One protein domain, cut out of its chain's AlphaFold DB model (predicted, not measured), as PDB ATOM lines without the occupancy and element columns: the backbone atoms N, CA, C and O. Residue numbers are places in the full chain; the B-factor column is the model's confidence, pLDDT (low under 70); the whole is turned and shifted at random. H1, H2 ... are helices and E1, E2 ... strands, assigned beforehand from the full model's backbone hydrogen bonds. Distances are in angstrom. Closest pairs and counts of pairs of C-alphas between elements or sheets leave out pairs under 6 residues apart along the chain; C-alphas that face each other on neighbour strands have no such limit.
ATOM      1  N   LYS A  32      27.557  36.764  23.846       84.94
ATOM      2  CA  LYS A  32      27.000  35.400  23.725       84.94
ATOM      3  C   LYS A  32      26.339  35.114  22.372       84.94
ATOM      4  O   LYS A  32      26.235  33.961  21.974       84.94
ATOM      5  N   ASP A  33      25.880  36.145  21.670       85.38
ATOM      6  CA  ASP A  33      25.336  36.050  20.313       85.38
ATOM      7  C   ASP A  33      26.346  35.467  19.313       85.38
ATOM      8  O   ASP A  33      25.948  34.778  18.378       85.38
ATOM      9  N   PHE A  34      27.645  35.688  19.531       89.25
ATOM     10  CA  PHE A  34      28.693  35.121  18.686       89.25
ATOM     11  C   PHE A  34      28.875  33.620  18.903       89.25
ATOM     12  O   PHE A  34      29.027  32.880  17.933       89.25
ATOM     13  N   ASP A  35      28.800  33.158  20.150       87.75
ATOM     14  CA  ASP A  35      28.877  31.731  20.477       87.75
ATOM     15  C   ASP A  35      27.690  30.956  19.891       87.75
ATOM     16  O   ASP A  35      27.847  29.835  19.412       87.75
ATOM     17  N   LEU A  36      26.507  31.581  19.876       86.06
ATOM     18  CA  LEU A  36      25.296  31.025  19.268       86.06
ATOM     19  C   LEU A  36      25.342  30.975  17.737       86.06
ATOM     20  O   LEU A  36      24.532  30.274  17.141       86.06
ATOM     21  N   ALA A  37      26.238  31.728  17.098       89.25
ATOM     22  CA  ALA A  37      26.389  31.700  15.649       89.25
ATOM     23  C   ALA A  37      27.281  30.544  15.180       89.25
ATOM     24  O   ALA A  37      27.231  30.195  14.012       89.25
ATOM     25  N   VAL A  38      28.092  29.940  16.050       92.44
ATOM     26  CA  VAL A  38      29.027  28.854  15.702       92.44
ATOM     27  C   VAL A  38      28.599  27.533  16.343       92.44
ATOM     28  O   VAL A  38      27.621  27.486  17.089       92.44
ATOM     29  N   ILE A  39      29.337  26.441  16.099       91.94
ATOM     30  CA  ILE A  39      29.111  25.187  16.827       91.94
ATOM     31  C   ILE A  39      29.287  25.452  18.324       91.94
ATOM     32  O   ILE A  39      30.398  25.667  18.819       91.94
ATOM     33  N   SER A  40      28.174  25.383  19.035       85.12
ATOM     34  CA  SER A  40      28.086  25.436  20.483       85.12
ATOM     35  C   SER A  40      27.092  24.384  20.946       85.12
ATOM     36  O   SER A  40      26.207  23.950  20.205       85.12
ATOM     37  N   PHE A  41      27.273  23.933  22.178       83.25
ATOM     38  CA  PHE A  41      26.400  22.956  22.798       83.25
ATOM     39  C   PHE A  41      25.878  23.550  24.101       83.25
ATOM     40  O   PHE A  41      26.646  24.190  24.823       83.25
ATOM     41  N   PRO A  42      24.592  23.364  24.419       72.31
ATOM     42  CA  PRO A  42      24.067  23.759  25.712       72.31
ATOM     43  C   PRO A  42      24.826  23.064  26.848       72.31
ATOM     44  O   PRO A  42      25.113  21.869  26.757       72.31
ATOM     45  N   ASP A  43      25.052  23.770  27.957       67.94
ATOM     46  CA  ASP A  43      25.768  23.232  29.126       67.94
ATOM     47  C   ASP A  43      25.185  21.888  29.615       67.94
ATOM     48  O   ASP A  43      25.917  20.989  30.038       67.94
ATOM     49  N   PHE A  44      23.864  21.706  29.494       62.00
ATOM     50  CA  PHE A  44      23.186  20.472  29.897       62.00
ATOM     51  C   PHE A  44      23.482  19.274  28.977       62.00
ATOM     52  O   PHE A  44      23.474  18.140  29.456       62.00
ATOM     53  N   GLU A  45      23.760  19.480  27.681       64.94
ATOM     54  CA  GLU A  45      24.086  18.380  26.753       64.94
ATOM     55  C   GLU A  45      25.408  17.715  27.132       64.94
ATOM     56  O   GLU A  45      25.600  16.511  26.941       64.94
ATOM     57  N   HIS A  46      26.328  18.492  27.696       64.25
ATOM     58  CA  HIS A  46      27.631  17.999  28.108       64.25
ATOM     59  C   HIS A  46      27.672  17.542  29.553       64.25
ATOM     60  O   HIS A  46      28.541  16.748  29.886       64.25
ATOM     61  N   GLN A  47      26.719  17.922  30.400       60.06
ATOM     62  CA  GLN A  47      26.759  17.607  31.829       60.06
ATOM     63  C   GLN A  47      26.818  16.095  32.130       60.06
ATOM     64  O   GLN A  47      27.515  15.677  33.054       60.06
ATOM     65  N   GLY A  48      26.170  15.256  31.310       61.16
ATOM     66  CA  GLY A  48      26.238  13.792  31.437       61.16
ATOM     67  C   GLY A  48      27.566  13.172  30.977       61.16
ATOM     68  O   GLY A  48      27.975  12.124  31.481       61.16
ATOM     69  N   VAL A  49      28.266  13.820  30.042       66.56
ATOM     70  CA  VAL A  49      29.520  13.314  29.457       66.56
ATOM     71  C   VAL A  49      30.743  13.949  30.125       66.56
ATOM     72  O   VAL A  49      31.771  13.295  30.248       66.56
ATOM     73  N   HIS A  50      30.617  15.172  30.639       66.31
ATOM     74  CA  HIS A  50      31.678  15.955  31.268       66.31
ATOM     75  C   HIS A  50      32.300  15.198  32.439       66.31
ATOM     76  O   HIS A  50      33.508  15.024  32.478       66.31
ATOM     77  N   THR A  51      31.496  14.623  33.336       63.47
ATOM     78  CA  THR A  51      32.028  13.795  34.431       63.47
ATOM     79  C   THR A  51      32.781  12.571  33.903       63.47
ATOM     80  O   THR A  51      33.828  12.208  34.432       63.47
ATOM     81  N   SER A  52      32.296  11.954  32.823       69.12
ATOM     82  CA  SER A  52      32.946  10.785  32.221       69.12
ATOM     83  C   SER A  52      34.225  11.137  31.460       69.12
ATOM     84  O   SER A  52      35.103  10.285  31.356       69.12
ATOM     85  N   ILE A  53      34.334  12.353  30.918       74.31
ATOM     86  CA  ILE A  53      35.499  12.854  30.176       74.31
ATOM     87  C   ILE A  53      36.553  13.395  31.145       74.31
ATOM     88  O   ILE A  53      37.716  13.040  31.019       74.31
ATOM     89  N   SER A  54      36.140  14.193  32.126       67.19
ATOM     90  CA  SER A  54      37.039  14.975  32.979       67.19
ATOM     91  C   SER A  54      37.443  14.262  34.271       67.19
ATOM     92  O   SER A  54      38.349  14.731  34.955       67.19
ATOM     93  N   THR A  55      36.789  13.155  34.650       63.00
ATOM     94  CA  THR A  55      37.122  12.439  35.893       63.00
ATOM     95  C   THR A  55      37.487  10.975  35.667       63.00
ATOM     96  O   THR A  55      36.897  10.263  34.845       63.00
ATOM     97  N   SER A  56      38.456  10.515  36.455       60.06
ATOM     98  CA  SER A  56      38.716   9.098  36.675       60.06
ATOM     99  C   SER A  56      37.654   8.532  37.618       60.06
ATOM    100  O   SER A  56      37.316   9.152  38.625       60.06
ATOM    101  N   GLN A  72      56.368  -0.720  31.129       84.06
ATOM    102  CA  GLN A  72      57.804  -0.822  30.850       84.06
ATOM    103  C   GLN A  72      58.408   0.494  30.343       84.06
ATOM    104  O   GLN A  72      59.628   0.587  30.201       84.06
ATOM    105  N   LEU A  73      57.577   1.494  30.040       85.00
ATOM    106  CA  LEU A  73      58.025   2.784  29.528       85.00
ATOM    107  C   LEU A  73      58.222   3.784  30.680       85.00
ATOM    108  O   LEU A  73      57.381   3.849  31.577       85.00
ATOM    109  N   PRO A  74      59.294   4.600  30.651       90.50
ATOM    110  CA  PRO A  74      59.406   5.776  31.508       90.50
ATOM    111  C   PRO A  74      58.187   6.694  31.368       90.50
ATOM    112  O   PRO A  74      57.628   6.835  30.275       90.50
ATOM    113  N   GLN A  75      57.803   7.346  32.466       87.81
ATOM    114  CA  GLN A  75      56.624   8.212  32.511       87.81
ATOM    115  C   GLN A  75      56.707   9.349  31.486       87.81
ATOM    116  O   GLN A  75      55.700   9.713  30.885       87.81
ATOM    117  N   GLU A  76      57.904   9.882  31.253       92.12
ATOM    118  CA  GLU A  76      58.152  10.945  30.283       92.12
ATOM    119  C   GLU A  76      57.791  10.489  28.864       92.12
ATOM    120  O   GLU A  76      57.068  11.186  28.158       92.12
ATOM    121  N   LEU A  77      58.195   9.271  28.480       93.31
ATOM    122  CA  LEU A  77      57.867   8.718  27.163       93.31
ATOM    123  C   LEU A  77      56.371   8.432  27.023       93.31
ATOM    124  O   LEU A  77      55.812   8.626  25.948       93.31
ATOM    125  N   LEU A  78      55.709   7.984  28.094       91.50
ATOM    126  CA  LEU A  78      54.254   7.811  28.088       91.50
ATOM    127  C   LEU A  78      53.532   9.142  27.874       91.50
ATOM    128  O   LEU A  78      52.613   9.208  27.058       91.50
ATOM    129  N   ASN A  79      53.967  10.195  28.565       94.38
ATOM    130  CA  ASN A  79      53.400  11.530  28.410       94.38
ATOM    131  C   ASN A  79      53.585  12.037  26.974       94.38
ATOM    132  O   ASN A  79      52.608  12.458  26.358       94.38
ATOM    133  N   ASP A  80      54.788  11.912  26.407       95.69
ATOM    134  CA  ASP A  80      55.074  12.317  25.025       95.69
ATOM    135  C   ASP A  80      54.209  11.558  24.008       95.69
ATOM    136  O   ASP A  80      53.679  12.151  23.062       95.69
ATOM    137  N   ILE A  81      54.008  10.250  24.221       95.44
ATOM    138  CA  ILE A  81      53.104   9.437  23.401       95.44
ATOM    139  C   ILE A  81      51.684   9.994  23.489       95.44
ATOM    140  O   ILE A  81      51.085  10.269  22.453       95.44
ATOM    141  N   PHE A  82      51.144  10.188  24.695       96.06
ATOM    142  CA  PHE A  82      49.772  10.672  24.872       96.06
ATOM    143  C   PHE A  82      49.562  12.081  24.312       96.06
ATOM    144  O   PHE A  82      48.529  12.329  23.693       96.06
ATOM    145  N   LEU A  83      50.540  12.976  24.460       97.88
ATOM    146  CA  LEU A  83      50.509  14.316  23.870       97.88
ATOM    147  C   LEU A  83      50.497  14.275  22.337       97.88
ATOM    148  O   LEU A  83      49.866  15.124  21.705       97.88
ATOM    149  N   SER A  84      51.148  13.273  21.745       97.94
ATOM    150  CA  SER A  84      51.240  13.093  20.293       97.94
ATOM    151  C   SER A  84      50.042  12.357  19.680       97.94
ATOM    152  O   SER A  84      49.871  12.388  18.462       97.94
ATOM    153  N   LEU A  85      49.212  11.681  20.484       97.69
ATOM    154  CA  LEU A  85      48.024  10.991  19.980       97.69
ATOM    155  C   LEU A  85      46.979  11.990  19.482       97.69
ATOM    156  O   LEU A  85      46.692  12.988  20.146       97.69
ATOM    157  N   ASP A  86      46.341  11.658  18.355       97.88
ATOM    158  CA  ASP A  86      45.128  12.347  17.930       97.88
ATOM    159  C   ASP A  86      44.020  12.182  18.975       97.88
ATOM    160  O   ASP A  86      43.927  11.151  19.649       97.88
ATOM    161  N   ILE A  87      43.158  13.188  19.104       97.62
ATOM    162  CA  ILE A  87      42.074  13.212  20.090       97.62
ATOM    163  C   ILE A  87      41.225  11.936  20.031       97.62
ATOM    164  O   ILE A  87      40.843  11.392  21.067       97.62
ATOM    165  N   ASN A  88      40.929  11.417  18.840       96.88
ATOM    166  CA  ASN A  88      40.133  10.199  18.711       96.88
ATOM    167  C   ASN A  88      40.883   8.960  19.237       96.88
ATOM    168  O   ASN A  88      40.297   8.163  19.976       96.88
ATOM    169  N   SER A  89      42.165   8.801  18.912       97.00
ATOM    170  CA  SER A  89      43.010   7.728  19.450       97.00
ATOM    171  C   SER A  89      43.222   7.864  20.957       97.00
ATOM    172  O   SER A  89      43.165   6.858  21.664       97.00
ATOM    173  N   LEU A  90      43.373   9.085  21.473       96.31
ATOM    174  CA  LEU A  90      43.489   9.369  22.902       96.31
ATOM    175  C   LEU A  90      42.228   8.930  23.661       96.31
ATOM    176  O   LEU A  90      42.320   8.197  24.646       96.31
ATOM    177  N   ILE A  91      41.040   9.314  23.179       93.75
ATOM    178  CA  ILE A  91      39.765   8.922  23.799       93.75
ATOM    179  C   ILE A  91      39.580   7.401  23.765       93.75
ATOM    180  O   ILE A  91      39.125   6.824  24.755       93.75
ATOM    181  N   LYS A  92      39.974   6.730  22.675       93.88
ATOM    182  CA  LYS A  92      39.971   5.260  22.609       93.88
ATOM    183  C   LYS A  92      40.942   4.650  23.614       93.88
ATOM    184  O   LYS A  92      40.541   3.766  24.360       93.88
ATOM    185  N   CYS A  93      42.177   5.147  23.686       91.69
ATOM    186  CA  CYS A  93      43.195   4.701  24.641       91.69
ATOM    187  C   CYS A  93      42.680   4.798  26.088       91.69
ATOM    188  O   CYS A  93      42.723   3.826  26.844       91.69
ATOM    189  N   ARG A  94      42.036   5.923  26.423       90.50
ATOM    190  CA  ARG A  94      41.369   6.178  27.708       90.50
ATOM    191  C   ARG A  94      40.227   5.196  28.024       90.50
ATOM    192  O   ARG A  94      39.772   5.111  29.165       90.50
ATOM    193  N   GLN A  95      39.700   4.478  27.036       89.12
ATOM    194  CA  GLN A  95      38.643   3.475  27.206       89.12
ATOM    195  C   GLN A  95      39.172   2.036  27.291       89.12
ATOM    196  O   GLN A  95      38.414   1.160  27.702       89.12
ATOM    197  N   VAL A  96      40.444   1.787  26.956       88.69
ATOM    198  CA  VAL A  96      41.027   0.432  26.920       88.69
ATOM    199  C   VAL A  96      41.250  -0.135  28.321       88.69
ATOM    200  O   VAL A  96      40.919  -1.292  28.575       88.69
ATOM    201  N   SER A  97      41.820   0.651  29.237       84.88
ATOM    202  CA  SER A  97      42.142   0.182  30.587       84.88
ATOM    203  C   SER A  97      42.060   1.302  31.626       84.88
ATOM    204  O   SER A  97      42.149   2.489  31.305       84.88
ATOM    205  N   LEU A  98      41.877   0.923  32.896       84.44
ATOM    206  CA  LEU A  98      41.850   1.876  34.008       84.44
ATOM    207  C   LEU A  98      43.194   2.609  34.199       84.44
ATOM    208  O   LEU A  98      43.145   3.827  34.357       84.44
ATOM    209  N   PRO A  99      44.368   1.943  34.137       85.19
ATOM    210  CA  PRO A  99      45.653   2.633  34.254       85.19
ATOM    211  C   PRO A  99      45.878   3.674  33.157       85.19
ATOM    212  O   PRO A  99      46.288   4.790  33.453       85.19
ATOM    213  N   LEU A 100      45.544   3.350  31.900       88.31
ATOM    214  CA  LEU A 100      45.669   4.300  30.789       88.31
ATOM    215  C   LEU A 100      44.744   5.500  30.978       88.31
ATOM    216  O   LEU A 100      45.149   6.634  30.736       88.31
ATOM    217  N   ARG A 101      43.519   5.268  31.466       89.62
ATOM    218  CA  ARG A 101      42.616   6.360  31.831       89.62
ATOM    219  C   ARG A 101      43.227   7.275  32.884       89.62
ATOM    220  O   ARG A 101      43.222   8.480  32.688       89.62
ATOM    221  N   GLN A 102      43.753   6.710  33.968       87.75
ATOM    222  CA  GLN A 102      44.355   7.482  35.055       87.75
ATOM    223  C   GLN A 102      45.590   8.259  34.593       87.75
ATOM    224  O   GLN A 102      45.741   9.424  34.948       87.75
ATOM    225  N   ALA A 103      46.438   7.642  33.768       89.81
ATOM    226  CA  ALA A 103      47.616   8.296  33.218       89.81
ATOM    227  C   ALA A 103      47.230   9.486  32.324       89.81
ATOM    228  O   ALA A 103      47.740  10.584  32.528       89.81
ATOM    229  N   ILE A 104      46.266   9.311  31.413       93.62
ATOM    230  CA  ILE A 104      45.766  10.402  30.558       93.62
ATOM    231  C   ILE A 104      45.088  11.497  31.397       93.62
ATOM    232  O   ILE A 104      45.354  12.676  31.185       93.62
ATOM    233  N   ASP A 105      44.262  11.128  32.380       91.44
ATOM    234  CA  ASP A 105      43.563  12.078  33.259       91.44
ATOM    235  C   ASP A 105      44.513  12.896  34.138       91.44
ATOM    236  O   ASP A 105      44.152  13.985  34.582       91.44
ATOM    237  N   SER A 106      45.713  12.381  34.411       90.62
ATOM    238  CA  SER A 106      46.740  13.094  35.173       90.62
ATOM    239  C   SER A 106      47.506  14.139  34.359       90.62
ATOM    240  O   SER A 106      48.204  14.960  34.953       90.62
ATOM    241  N   LEU A 107      47.368  14.147  33.026       94.69
ATOM    242  CA  LEU A 107      48.034  15.132  32.177       94.69
ATOM    243  C   LEU A 107      47.382  16.513  32.344       94.69
ATOM    244  O   LEU A 107      46.177  16.646  32.095       94.69
ATOM    245  N   PRO A 108      48.147  17.562  32.694       94.44
ATOM    246  CA  PRO A 108      47.600  18.910  32.832       94.44
ATOM    247  C   PRO A 108      47.021  19.437  31.511       94.44
ATOM    248  O   PRO A 108      46.015  20.146  31.515       94.44
ATOM    249  N   GLU A 109      47.589  19.044  30.369       96.81
ATOM    250  CA  GLU A 109      47.084  19.389  29.040       96.81
ATOM    251  C   GLU A 109      45.696  18.794  28.804       96.81
ATOM    252  O   GLU A 109      44.781  19.496  28.372       96.81
ATOM    253  N   TYR A 110      45.508  17.514  29.143       96.62
ATOM    254  CA  TYR A 110      44.208  16.861  29.021       96.62
ATOM    255  C   TYR A 110      43.178  17.464  29.977       96.62
ATOM    256  O   TYR A 110      42.032  17.686  29.583       96.62
ATOM    257  N   GLN A 111      43.574  17.785  31.209       94.25
ATOM    258  CA  GLN A 111      42.697  18.447  32.176       94.25
ATOM    259  C   GLN A 111      42.247  19.823  31.678       94.25
ATOM    260  O   GLN A 111      41.053  20.123  31.704       94.25
ATOM    261  N   ALA A 112      43.164  20.639  31.157       94.94
ATOM    262  CA  ALA A 112      42.828  21.947  30.603       94.94
ATOM    263  C   ALA A 112      41.888  21.827  29.392       94.94
ATOM    264  O   ALA A 112      40.884  22.536  29.312       94.94
ATOM    265  N   VAL A 113      42.164  20.892  28.477       95.69
ATOM    266  CA  VAL A 113      41.328  20.639  27.292       95.69
ATOM    267  C   VAL A 113      39.937  20.133  27.670       95.69
ATOM    268  O   VAL A 113      38.943  20.656  27.170       95.69
ATOM    269  N   SER A 114      39.840  19.152  28.564       92.75
ATOM    270  CA  SER A 114      38.554  18.589  28.999       92.75
ATOM    271  C   SER A 114      37.716  19.575  29.815       92.75
ATOM    272  O   SER A 114      36.492  19.530  29.735       92.75
ATOM    273  N   THR A 115      38.356  20.490  30.548       90.88
ATOM    274  CA  THR A 115      37.671  21.482  31.390       90.88
ATOM    275  C   THR A 115      37.256  22.724  30.603       90.88
ATOM    276  O   THR A 115      36.129  23.194  30.735       90.88
ATOM    277  N   HIS A 116      38.148  23.276  29.777       92.25
ATOM    278  CA  HIS A 116      37.928  24.571  29.118       92.25
ATOM    279  C   HIS A 116      37.639  24.455  27.618       92.25
ATOM    280  O   HIS A 116      37.054  25.361  27.033       92.25
ATOM    281  N   GLY A 117      38.025  23.346  26.987       93.00
ATOM    282  CA  GLY A 117      37.871  23.097  25.554       93.00
ATOM    283  C   GLY A 117      36.767  22.101  25.197       93.00
ATOM    284  O   GLY A 117      36.739  21.626  24.062       93.00
ATOM    285  N   ILE A 118      35.867  21.759  26.128       91.44
ATOM    286  CA  ILE A 118      34.898  20.663  25.952       91.44
ATOM    287  C   ILE A 118      34.023  20.818  24.700       91.44
ATOM    288  O   ILE A 118      33.810  19.839  23.987       91.44
ATOM    289  N   ASN A 119      33.598  22.042  24.368       91.06
ATOM    290  CA  ASN A 119      32.798  22.300  23.169       91.06
ATOM    291  C   ASN A 119      33.571  21.931  21.899       91.06
ATOM    292  O   ASN A 119      33.077  21.157  21.083       91.06
ATOM    293  N   ALA A 120      34.812  22.398  21.754       95.25
ATOM    294  CA  ALA A 120      35.641  22.066  20.598       95.25
ATOM    295  C   ALA A 120      36.019  20.573  20.564       95.25
ATOM    296  O   ALA A 120      36.030  19.969  19.491       95.25
ATOM    297  N   LEU A 121      36.241  19.946  21.724       95.12
ATOM    298  CA  LEU A 121      36.468  18.502  21.840       95.12
ATOM    299  C   LEU A 121      35.264  17.704  21.318       95.12
ATOM    300  O   LEU A 121      35.410  16.815  20.474       95.12
ATOM    301  N   CYS A 122      34.059  18.045  21.773       93.00
ATOM    302  CA  CYS A 122      32.822  17.428  21.313       93.00
ATOM    303  C   CYS A 122      32.551  17.722  19.836       93.00
ATOM    304  O   CYS A 122      32.130  16.819  19.109       93.00
ATOM    305  N   ALA A 123      32.833  18.939  19.371       94.56
ATOM    306  CA  ALA A 123      32.689  19.314  17.972       94.56
ATOM    307  C   ALA A 123      33.594  18.458  17.079       94.56
ATOM    308  O   ALA A 123      33.097  17.861  16.126       94.56
ATOM    309  N   LEU A 124      34.879  18.295  17.421       96.19
ATOM    310  CA  LEU A 124      35.812  17.423  16.696       96.19
ATOM    311  C   LEU A 124      35.334  15.967  16.634       96.19
ATOM    312  O   LEU A 124      35.427  15.325  15.586       96.19
ATOM    313  N   LEU A 125      34.819  15.426  17.740       94.56
ATOM    314  CA  LEU A 125      34.332  14.046  17.788       94.56
ATOM    315  C   LEU A 125      33.051  13.866  16.957       94.56
ATOM    316  O   LEU A 125      32.961  12.930  16.160       94.56
ATOM    317  N   ARG A 126      32.076  14.776  17.094       93.62
ATOM    318  CA  ARG A 126      30.779  14.715  16.392       93.62
ATOM    319  C   ARG A 126      30.914  14.968  14.888       93.62
ATOM    320  O   ARG A 126      30.229  14.316  14.110       93.62
ATOM    321  N   THR A 127      31.826  15.851  14.482       94.00
ATOM    322  CA  THR A 127      32.149  16.119  13.064       94.00
ATOM    323  C   THR A 127      33.108  15.097  12.460       94.00
ATOM    324  O   THR A 127      33.363  15.131  11.259       94.00
ATOM    325  N   ARG A 128      33.632  14.164  13.271       94.12
ATOM    326  CA  ARG A 128      34.669  13.206  12.869       94.12
ATOM    327  C   ARG A 128      35.889  13.920  12.273       94.12
ATOM    328  O   ARG A 128      36.369  13.538  11.216       94.12
ATOM    329  N   LEU A 129      36.383  14.949  12.952       95.56
ATOM    330  CA  LEU A 129      37.651  15.626  12.649       95.56
ATOM    331  C   LEU A 129      38.726  15.359  13.714       95.56
ATOM    332  O   LEU A 129      39.875  15.749  13.547       95.56
ATOM    333  N   ALA A 130      38.379  14.645  14.787       96.19
ATOM    334  CA  ALA A 130      39.262  14.354  15.918       96.19
ATOM    335  C   ALA A 130      40.541  13.553  15.585       96.19
ATOM    336  O   ALA A 130      41.406  13.450  16.444       96.19
ATOM    337  N   TYR A 131      40.675  12.985  14.381       95.69
ATOM    338  CA  TYR A 131      41.913  12.331  13.928       95.69
ATOM    339  C   TYR A 131      42.956  13.309  13.361       95.69
ATOM    340  O   TYR A 131      44.093  12.912  13.136       95.69
ATOM    341  N   ASN A 132      42.575  14.566  13.107       94.50
ATOM    342  CA  ASN A 132      43.456  15.589  12.530       94.50
ATOM    343  C   ASN A 132      44.171  16.445  13.579       94.50
ATOM    344  O   ASN A 132      44.911  17.345  13.203       94.50
ATOM    345  N   VAL A 133      43.879  16.232  14.862       97.62
ATOM    346  CA  VAL A 133      44.309  17.113  15.946       97.62
ATOM    347  C   VAL A 133      44.868  16.254  17.064       97.62
ATOM    348  O   VAL A 133      44.142  15.412  17.595       97.62
ATOM    349  N   SER A 134      46.129  16.468  17.426       98.38
ATOM    350  CA  SER A 134      46.751  15.857  18.600       98.38
ATOM    351  C   SER A 134      46.337  16.542  19.901       98.38
ATOM    352  O   SER A 134      45.849  17.676  19.903       98.38
ATOM    353  N   LEU A 135      46.541  15.873  21.038       98.44
ATOM    354  CA  LEU A 135      46.340  16.507  22.343       98.44
ATOM    355  C   LEU A 135      47.225  17.752  22.509       98.44
ATOM    356  O   LEU A 135      46.754  18.775  23.011       98.44
ATOM    357  N   SER A 136      48.478  17.681  22.054       98.38
ATOM    358  CA  SER A 136      49.420  18.800  22.092       98.38
ATOM    359  C   SER A 136      48.944  19.979  21.235       98.38
ATOM    360  O   SER A 136      48.890  21.104  21.729       98.38
ATOM    361  N   GLU A 137      48.499  19.727  19.999       98.50
ATOM    362  CA  GLU A 137      47.971  20.762  19.095       98.50
ATOM    363  C   GLU A 137      46.686  21.394  19.640       98.50
ATOM    364  O   GLU A 137      46.461  22.600  19.510       98.50
ATOM    365  N   PHE A 138      45.826  20.595  20.278       98.62
ATOM    366  CA  PHE A 138      44.647  21.118  20.955       98.62
ATOM    367  C   PHE A 138      45.060  22.046  22.096       98.62
ATOM    368  O   PHE A 138      44.600  23.188  22.166       98.62
ATOM    369  N   TYR A 139      45.930  21.575  22.987       98.25
ATOM    370  CA  TYR A 139      46.371  22.350  24.139       98.25
ATOM    371  C   TYR A 139      47.103  23.636  23.727       98.25
ATOM    372  O   TYR A 139      46.875  24.696  24.313       98.25
ATOM    373  N   GLU A 140      47.933  23.590  22.685       98.19
ATOM    374  CA  GLU A 140      48.577  24.771  22.111       98.19
ATOM    375  C   GLU A 140      47.549  25.775  21.582       98.19
ATOM    376  O   GLU A 140      47.625  26.964  21.911       98.19
ATOM    377  N   ALA A 141      46.552  25.305  20.828       98.12
ATOM    378  CA  ALA A 141      45.466  26.152  20.359       98.12
ATOM    379  C   ALA A 141      44.707  26.767  21.540       98.12
ATOM    380  O   ALA A 141      44.486  27.973  21.555       98.12
ATOM    381  N   LEU A 142      44.372  25.990  22.572       97.75
ATOM    382  CA  LEU A 142      43.704  26.484  23.778       97.75
ATOM    383  C   LEU A 142      44.525  27.586  24.476       97.75
ATOM    384  O   LEU A 142      43.965  28.587  24.914       97.75
ATOM    385  N   CYS A 143      45.851  27.454  24.501       97.50
ATOM    386  CA  CYS A 143      46.777  28.426  25.094       97.50
ATOM    387  C   CYS A 143      47.191  29.562  24.145       97.50
ATOM    388  O   CYS A 143      48.089  30.343  24.460       97.50
ATOM    389  N   THR A 144      46.584  29.659  22.968       97.25
ATOM    390  CA  THR A 144      46.849  30.734  22.015       97.25
ATOM    391  C   THR A 144      45.691  31.716  22.063       97.25
ATOM    392  O   THR A 144      44.551  31.342  21.833       97.25
ATOM    393  N   TRP A 145      45.956  32.992  22.337       95.69
ATOM    394  CA  TRP A 145      44.902  34.017  22.337       95.69
ATOM    395  C   TRP A 145      44.739  34.708  20.978       95.69
ATOM    396  O   TRP A 145      43.740  35.380  20.740       95.69
ATOM    397  N   LYS A 146      45.722  34.575  20.079       97.12
ATOM    398  CA  LYS A 146      45.793  35.336  18.825       97.12
ATOM    399  C   LYS A 146      45.033  34.667  17.684       97.12
ATOM    400  O   LYS A 146      45.129  33.464  17.464       97.12
ATOM    401  N   CYS A 147      44.351  35.489  16.897       97.06
ATOM    402  CA  CYS A 147      43.775  35.135  15.608       97.06
ATOM    403  C   CYS A 147      44.885  34.854  14.594       97.06
ATOM    404  O   CYS A 147      45.813  35.649  14.453       97.06
ATOM    405  N   SER A 148      44.750  33.761  13.847       96.25
ATOM    406  CA  SER A 148      45.685  33.376  12.779       96.25
ATOM    407  C   SER A 148      45.722  34.363  11.605       96.25
ATOM    408  O   SER A 148      46.725  34.419  10.903       96.25
ATOM    409  N   VAL A 149      44.663  35.159  11.420       94.44
ATOM    410  CA  VAL A 149      44.520  36.100  10.297       94.44
ATOM    411  C   VAL A 149      44.941  37.523  10.682       94.44
ATOM    412  O   VAL A 149      45.730  38.147   9.980       94.44
ATOM    413  N   CYS A 150      44.414  38.058  11.789       95.50
ATOM    414  CA  CYS A 150      44.595  39.469  12.164       95.50
ATOM    415  C   CYS A 150      45.360  39.692  13.477       95.50
ATOM    416  O   CYS A 150      45.524  40.837  13.896       95.50
ATOM    417  N   TYR A 151      45.792  38.620  14.150       95.25
ATOM    418  CA  TYR A 151      46.527  38.644  15.422       95.25
ATOM    419  C   TYR A 151      45.816  39.315  16.613       95.25
ATOM    420  O   TYR A 151      46.421  39.464  17.673       95.25
ATOM    421  N   GLN A 152      44.535  39.673  16.471       94.19
ATOM    422  CA  GLN A 152      43.668  40.118  17.570       94.19
ATOM    423  C   GLN A 152      43.178  38.936  18.411       94.19
ATOM    424  O   GLN A 152      43.392  37.785  18.033       94.19
ATOM    425  N   PHE A 153      42.487  39.203  19.521       94.06
ATOM    426  CA  PHE A 153      41.904  38.146  20.349       94.06
ATOM    427  C   PHE A 153      40.975  37.227  19.541       94.06
ATOM    428  O   PHE A 153      40.086  37.690  18.824       94.06
ATOM    429  N   ALA A 154      41.182  35.919  19.663       95.12
ATOM    430  CA  ALA A 154      40.436  34.888  18.961       95.12
ATOM    431  C   ALA A 154      39.667  34.009  19.942       95.12
ATOM    432  O   ALA A 154      40.256  33.113  20.532       95.12
ATOM    433  N   GLY A 155      38.356  34.218  20.067       94.44
ATOM    434  CA  GLY A 155      37.460  33.368  20.867       94.44
ATOM    435  C   GLY A 155      36.983  32.093  20.157       94.44
ATOM    436  O   GLY A 155      36.142  31.375  20.688       94.44
ATOM    437  N   PHE A 156      37.478  31.817  18.946       95.88
ATOM    438  CA  PHE A 156      36.962  30.745  18.096       95.88
ATOM    439  C   PHE A 156      38.080  29.933  17.445       95.88
ATOM    440  O   PHE A 156      39.216  30.401  17.302       95.88
ATOM    441  N   ILE A 157      37.736  28.718  17.020       97.25
ATOM    442  CA  ILE A 157      38.614  27.792  16.303       97.25
ATOM    443  C   ILE A 157      37.906  27.252  15.057       97.25
ATOM    444  O   ILE A 157      36.791  26.737  15.131       97.25
ATOM    445  N   SER A 158      38.563  27.346  13.902       95.50
ATOM    446  CA  SER A 158      38.146  26.631  12.696       95.50
ATOM    447  C   SER A 158      38.496  25.154  12.850       95.50
ATOM    448  O   SER A 158      39.674  24.821  12.979       95.50
ATOM    449  N   LEU A 159      37.500  24.266  12.827       95.69
ATOM    450  CA  LEU A 159      37.714  22.829  13.025       95.69
ATOM    451  C   LEU A 159      38.554  22.182  11.909       95.69
ATOM    452  O   LEU A 159      39.448  21.408  12.241       95.69
ATOM    453  N   PRO A 160      38.343  22.483  10.607       92.00
ATOM    454  CA  PRO A 160      39.080  21.808   9.535       92.00
ATOM    455  C   PRO A 160      40.557  22.188   9.477       92.00
ATOM    456  O   PRO A 160      41.397  21.344   9.184       92.00
ATOM    457  N   ALA A 161      40.868  23.464   9.718       91.06
ATOM    458  CA  ALA A 161      42.236  23.974   9.678       91.06
ATOM    459  C   ALA A 161      42.940  23.905  11.041       91.06
ATOM    460  O   ALA A 161      44.142  24.147  11.104       91.06
ATOM    461  N   TRP A 162      42.186  23.650  12.115       95.62
ATOM    462  CA  TRP A 162      42.616  23.780  13.506       95.62
ATOM    463  C   TRP A 162      43.335  25.110  13.793       95.62
ATOM    464  O   TRP A 162      44.393  25.173  14.414       95.62
ATOM    465  N   ARG A 163      42.756  26.212  13.296       95.00
ATOM    466  CA  ARG A 163      43.314  27.569  13.429       95.00
ATOM    467  C   ARG A 163      42.384  28.487  14.191       95.00
ATOM    468  O   ARG A 163      41.183  28.533  13.920       95.00
ATOM    469  N   ARG A 164      42.955  29.270  15.108       97.19
ATOM    470  CA  ARG A 164      42.199  30.263  15.873       97.19
ATOM    471  C   ARG A 164      41.769  31.427  15.000       97.19
ATOM    472  O   ARG A 164      42.556  31.926  14.190       97.19
ATOM    473  N   CYS A 165      40.552  31.904  15.210       96.19
ATOM    474  CA  CYS A 165      40.004  33.063  14.522       96.19
ATOM    475  C   CYS A 165      39.198  33.955  15.472       96.19
ATOM    476  O   CYS A 165      38.662  33.517  16.490       96.19
ATOM    477  N   CYS A 166      39.144  35.247  15.157       94.75
ATOM    478  CA  CYS A 166      38.213  36.168  15.798       94.75
ATOM    479  C   CYS A 166      36.900  36.216  15.008       94.75
ATOM    480  O   CYS A 166      36.888  35.934  13.806       94.75
ATOM    481  N   PHE A 167      35.817  36.637  15.667       91.94
ATOM    482  CA  PHE A 167      34.502  36.729  15.029       91.94
ATOM    483  C   PHE A 167      34.522  37.627  13.787       91.94
ATOM    484  O   PHE A 167      33.962  37.278  12.759       91.94
ATOM    485  N   ASN A 168      35.242  38.751  13.838       92.38
ATOM    486  CA  ASN A 168      35.324  39.671  12.708       92.38
ATOM    487  C   ASN A 168      35.981  39.034  11.469       92.38
ATOM    488  O   ASN A 168      35.506  39.224  10.359       92.38
ATOM    489  N   CYS A 169      37.054  38.253  11.630       93.94
ATOM    490  CA  CYS A 169      37.671  37.554  10.495       93.94
ATOM    491  C   CYS A 169      36.768  36.457   9.926       93.94
ATOM    492  O   CYS A 169      36.826  36.192   8.723       93.94
ATOM    493  N   LEU A 170      35.966  35.830  10.788       91.88
ATOM    494  CA  LEU A 170      34.978  34.831  10.406       91.88
ATOM    495  C   LEU A 170      33.833  35.474   9.604       91.88
ATOM    496  O   LEU A 170      33.572  35.046   8.484       91.88
ATOM    497  N   THR A 257      33.133  26.244  12.522       95.56
ATOM    498  CA  THR A 257      33.825  26.932  13.605       95.56
ATOM    499  C   THR A 257      33.186  26.558  14.932       95.56
ATOM    500  O   THR A 257      31.993  26.275  15.000       95.56
ATOM    501  N   CYS A 258      33.981  26.538  15.995       95.38
ATOM    502  CA  CYS A 258      33.513  26.300  17.354       95.38
ATOM    503  C   CYS A 258      34.059  27.378  18.294       95.38
ATOM    504  O   CYS A 258      35.147  27.917  18.066       95.38
ATOM    505  N   ALA A 259      33.307  27.691  19.350       93.38
ATOM    506  CA  ALA A 259      33.804  28.515  20.442       93.38
ATOM    507  C   ALA A 259      34.936  27.783  21.178       93.38
ATOM    508  O   ALA A 259      34.830  26.601  21.517       93.38
ATOM    509  N   LEU A 260      36.028  28.495  21.434       95.56
ATOM    510  CA  LEU A 260      37.165  27.991  22.195       95.56
ATOM    511  C   LEU A 260      37.689  29.161  23.029       95.56
ATOM    512  O   LEU A 260      38.087  30.160  22.442       95.56
ATOM    513  N   PRO A 261      37.727  29.105  24.366       94.81
ATOM    514  CA  PRO A 261      38.350  30.171  25.143       94.81
ATOM    515  C   PRO A 261      39.875  30.182  24.964       94.81
ATOM    516  O   PRO A 261      40.471  29.276  24.369       94.81
ATOM    517  N   TYR A 262      40.513  31.234  25.463       96.50
ATOM    518  CA  TYR A 262      41.950  31.269  25.707       96.50
ATOM    519  C   TYR A 262      42.224  30.791  27.133       96.50
ATOM    520  O   TYR A 262      41.629  31.310  28.069       96.50
ATOM    521  N   TYR A 263      43.120  29.827  27.311       97.06
ATOM    522  CA  TYR A 263      43.567  29.367  28.622       97.06
ATOM    523  C   TYR A 263      44.937  29.951  28.961       97.06
ATOM    524  O   TYR A 263      45.915  29.739  28.241       97.06
ATOM    525  N   ASP A 264      45.015  30.661  30.083       94.50
ATOM    526  CA  ASP A 264      46.261  31.189  30.617       94.50
ATOM    527  C   ASP A 264      46.965  30.133  31.475       94.50
ATOM    528  O   ASP A 264      46.533  29.804  32.583       94.50
ATOM    529  N   ARG A 265      48.102  29.643  30.974       92.44
ATOM    530  CA  ARG A 265      48.932  28.633  31.648       92.44
ATOM    531  C   ARG A 265      49.450  29.086  33.012       92.44
ATOM    532  O   ARG A 265      49.700  28.240  33.862       92.44
ATOM    533  N   GLN A 266      49.670  30.385  33.207       90.06
ATOM    534  CA  GLN A 266      50.260  30.911  34.440       90.06
ATOM    535  C   GLN A 266      49.215  31.042  35.542       90.06
ATOM    536  O   GLN A 266      49.484  30.713  36.695       90.06
ATOM    537  N   ASN A 267      48.023  31.511  35.177       88.62
ATOM    538  CA  ASN A 267      46.948  31.786  36.127       88.62
ATOM    539  C   ASN A 267      45.969  30.613  36.285       88.62
ATOM    540  O   ASN A 267      45.197  30.588  37.242       88.62
ATOM    541  N   GLY A 268      45.988  29.646  35.363       89.00
ATOM    542  CA  GLY A 268      45.049  28.526  35.348       89.00
ATOM    543  C   GLY A 268      43.611  28.955  35.050       89.00
ATOM    544  O   GLY A 268      42.671  28.287  35.475       89.00
ATOM    545  N   THR A 269      43.428  30.083  34.361       90.12
ATOM    546  CA  THR A 269      42.122  30.692  34.080       90.12
ATOM    547  C   THR A 269      41.815  30.696  32.586       90.12
ATOM    548  O   THR A 269      42.716  30.721  31.750       90.12
ATOM    549  N   ALA A 270      40.525  30.673  32.244       91.81
ATOM    550  CA  ALA A 270      40.050  30.767  30.868       91.81
ATOM    551  C   ALA A 270      39.389  32.130  30.604       91.81
ATOM    552  O   ALA A 270      38.556  32.581  31.391       91.81
ATOM    553  N   ASP A 271      39.744  32.759  29.486       91.12
ATOM    554  CA  ASP A 271      39.166  34.000  28.975       91.12
ATOM    555  C   ASP A 271      38.335  33.716  27.714       91.12
ATOM    556  O   ASP A 271      38.806  33.104  26.752       91.12
ATOM    557  N   TYR A 272      37.086  34.172  27.722       88.88
ATOM    558  CA  TYR A 272      36.107  33.981  26.649       88.88
ATOM    559  C   TYR A 272      36.027  35.195  25.709       88.88
ATOM    560  O   TYR A 272      35.251  35.205  24.755       88.88
ATOM    561  N   GLY A 273      36.833  36.226  25.958       86.25
ATOM    562  CA  GLY A 273      36.805  37.480  25.228       86.25
ATOM    563  C   GLY A 273      35.686  38.400  25.699       86.25
ATOM    564  O   GLY A 273      34.592  37.973  26.085       86.25
ATOM    565  N   MET A 274      35.964  39.700  25.640       87.44
ATOM    566  CA  MET A 274      35.055  40.748  26.087       87.44
ATOM    567  C   MET A 274      34.892  41.820  25.011       87.44
ATOM    568  O   MET A 274      35.791  42.088  24.217       87.44
ATOM    569  N   SER A 275      33.717  42.432  24.989       85.31
ATOM    570  CA  SER A 275      33.343  43.556  24.135       85.31
ATOM    571  C   SER A 275      32.959  44.749  24.996       85.31
ATOM    572  O   SER A 275      32.470  44.586  26.111       85.31
ATOM    573  N   CYS A 276      33.175  45.958  24.483       85.31
ATOM    574  CA  CYS A 276      32.796  47.177  25.193       85.31
ATOM    575  C   CYS A 276      31.269  47.326  25.217       85.31
ATOM    576  O   CYS A 276      30.618  47.182  24.186       85.31
ATOM    577  N   ALA A 277      30.704  47.671  26.374       79.62
ATOM    578  CA  ALA A 277      29.271  47.905  26.563       79.62
ATOM    579  C   ALA A 277      28.751  49.173  25.856       79.62
ATOM    580  O   ALA A 277      27.546  49.339  25.711       79.62
TER     581      ALA A 277
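This is residues 32 to 56, 72 to 170 and 257 to 277 of the 279 residues of the protein "F-box domain-containing protein" of Pseudogymnoascus sp. VKM F-4515 (FW-2607) (UniProt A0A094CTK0). An elongated body of short helices has a small three-stranded sheet, E2 E1 E3, toward one end and H3, H4 and H5 at the other, while H6 and H8 cross in the middle between them. H7 covers strand E3, H2 runs along one side, and the small hairpin E4 and E5 packs on H6 and H8. The 145 printed residues hold nine named helices and five named strands, in the order H1 to H8, E1, E2, H9, E3, E4, E5, and both sheets are antiparallel. The class is mostly helix; the whole is compact, with a radius of gyration of the C-alphas of 15.3 A and spans of 54 by 30 by 28 A.

The sheet runs E2, residues 163 to 165, E1, residues 156 to 158, and E3, residues 257 to 259. In the hairpin E1 and E2, N 158 and O 163 are 2.9 A apart, within hydrogen-bond range, as are N 157 and O 258 of E1 and E3, 2.9 A. H7, residues 118 to 126, is on the sheet over E3, with Ala 120 and Cys 258 the closest C-alphas, 5.7 A. H1, residues 32 to 35, H9, residues 167 to 170, and H8, residues 135 to 142, only graze the sheet. E3 runs on into E4, residues 262 to 264, at 43 degrees; E4 forms a hairpin with E5, residues 269 to 271, where N 264 and O 269 are 2.8 A apart. H6, residues 108 to 116, touches H8 at a steep tilt of 51 degrees, the closest C-alphas being Glu 109 and Tyr 139, 5.8 A. H2, residues 43 to 54, touches H6 with residues 50 to 54 alone, closest at the C-alphas of Ser 54 and Ser 114, 5.6 A. H3, residues 75 to 84, touches H8, closest at the C-alphas of Leu 83 and Ser 136, 4.9 A. H4, residues 87 to 96, and H5, residues 98 to 105, touch only at the corner, closest at the C-alphas of Arg 94 and Arg 101, 4.3 A. Every O i to N i+4 pair is within hydrogen-bond range in H3 to H8, but 4 of 8 in H2; H1 and H9 are too short for one.

H2 and H4 are each 14.5 A long, H3 14.2 A, H7 12.0 A and H6 11.8 A. H1 begins at C-alpha 32, (27.000, 35.400, 23.725), and E5 ends at C-alpha 271, (39.166, 34.000, 28.975).

The C-alphas farthest apart, Gln 72 and Ala 277, are 56.6 A apart. Residues 57 to 71 and 171 to 256 are not printed, with C-alpha gaps of 22.3 A and 8.6 A. The link from H8 to E1 is long. pLDDT is under 70 at residues 43 to 52 and 54 to 56.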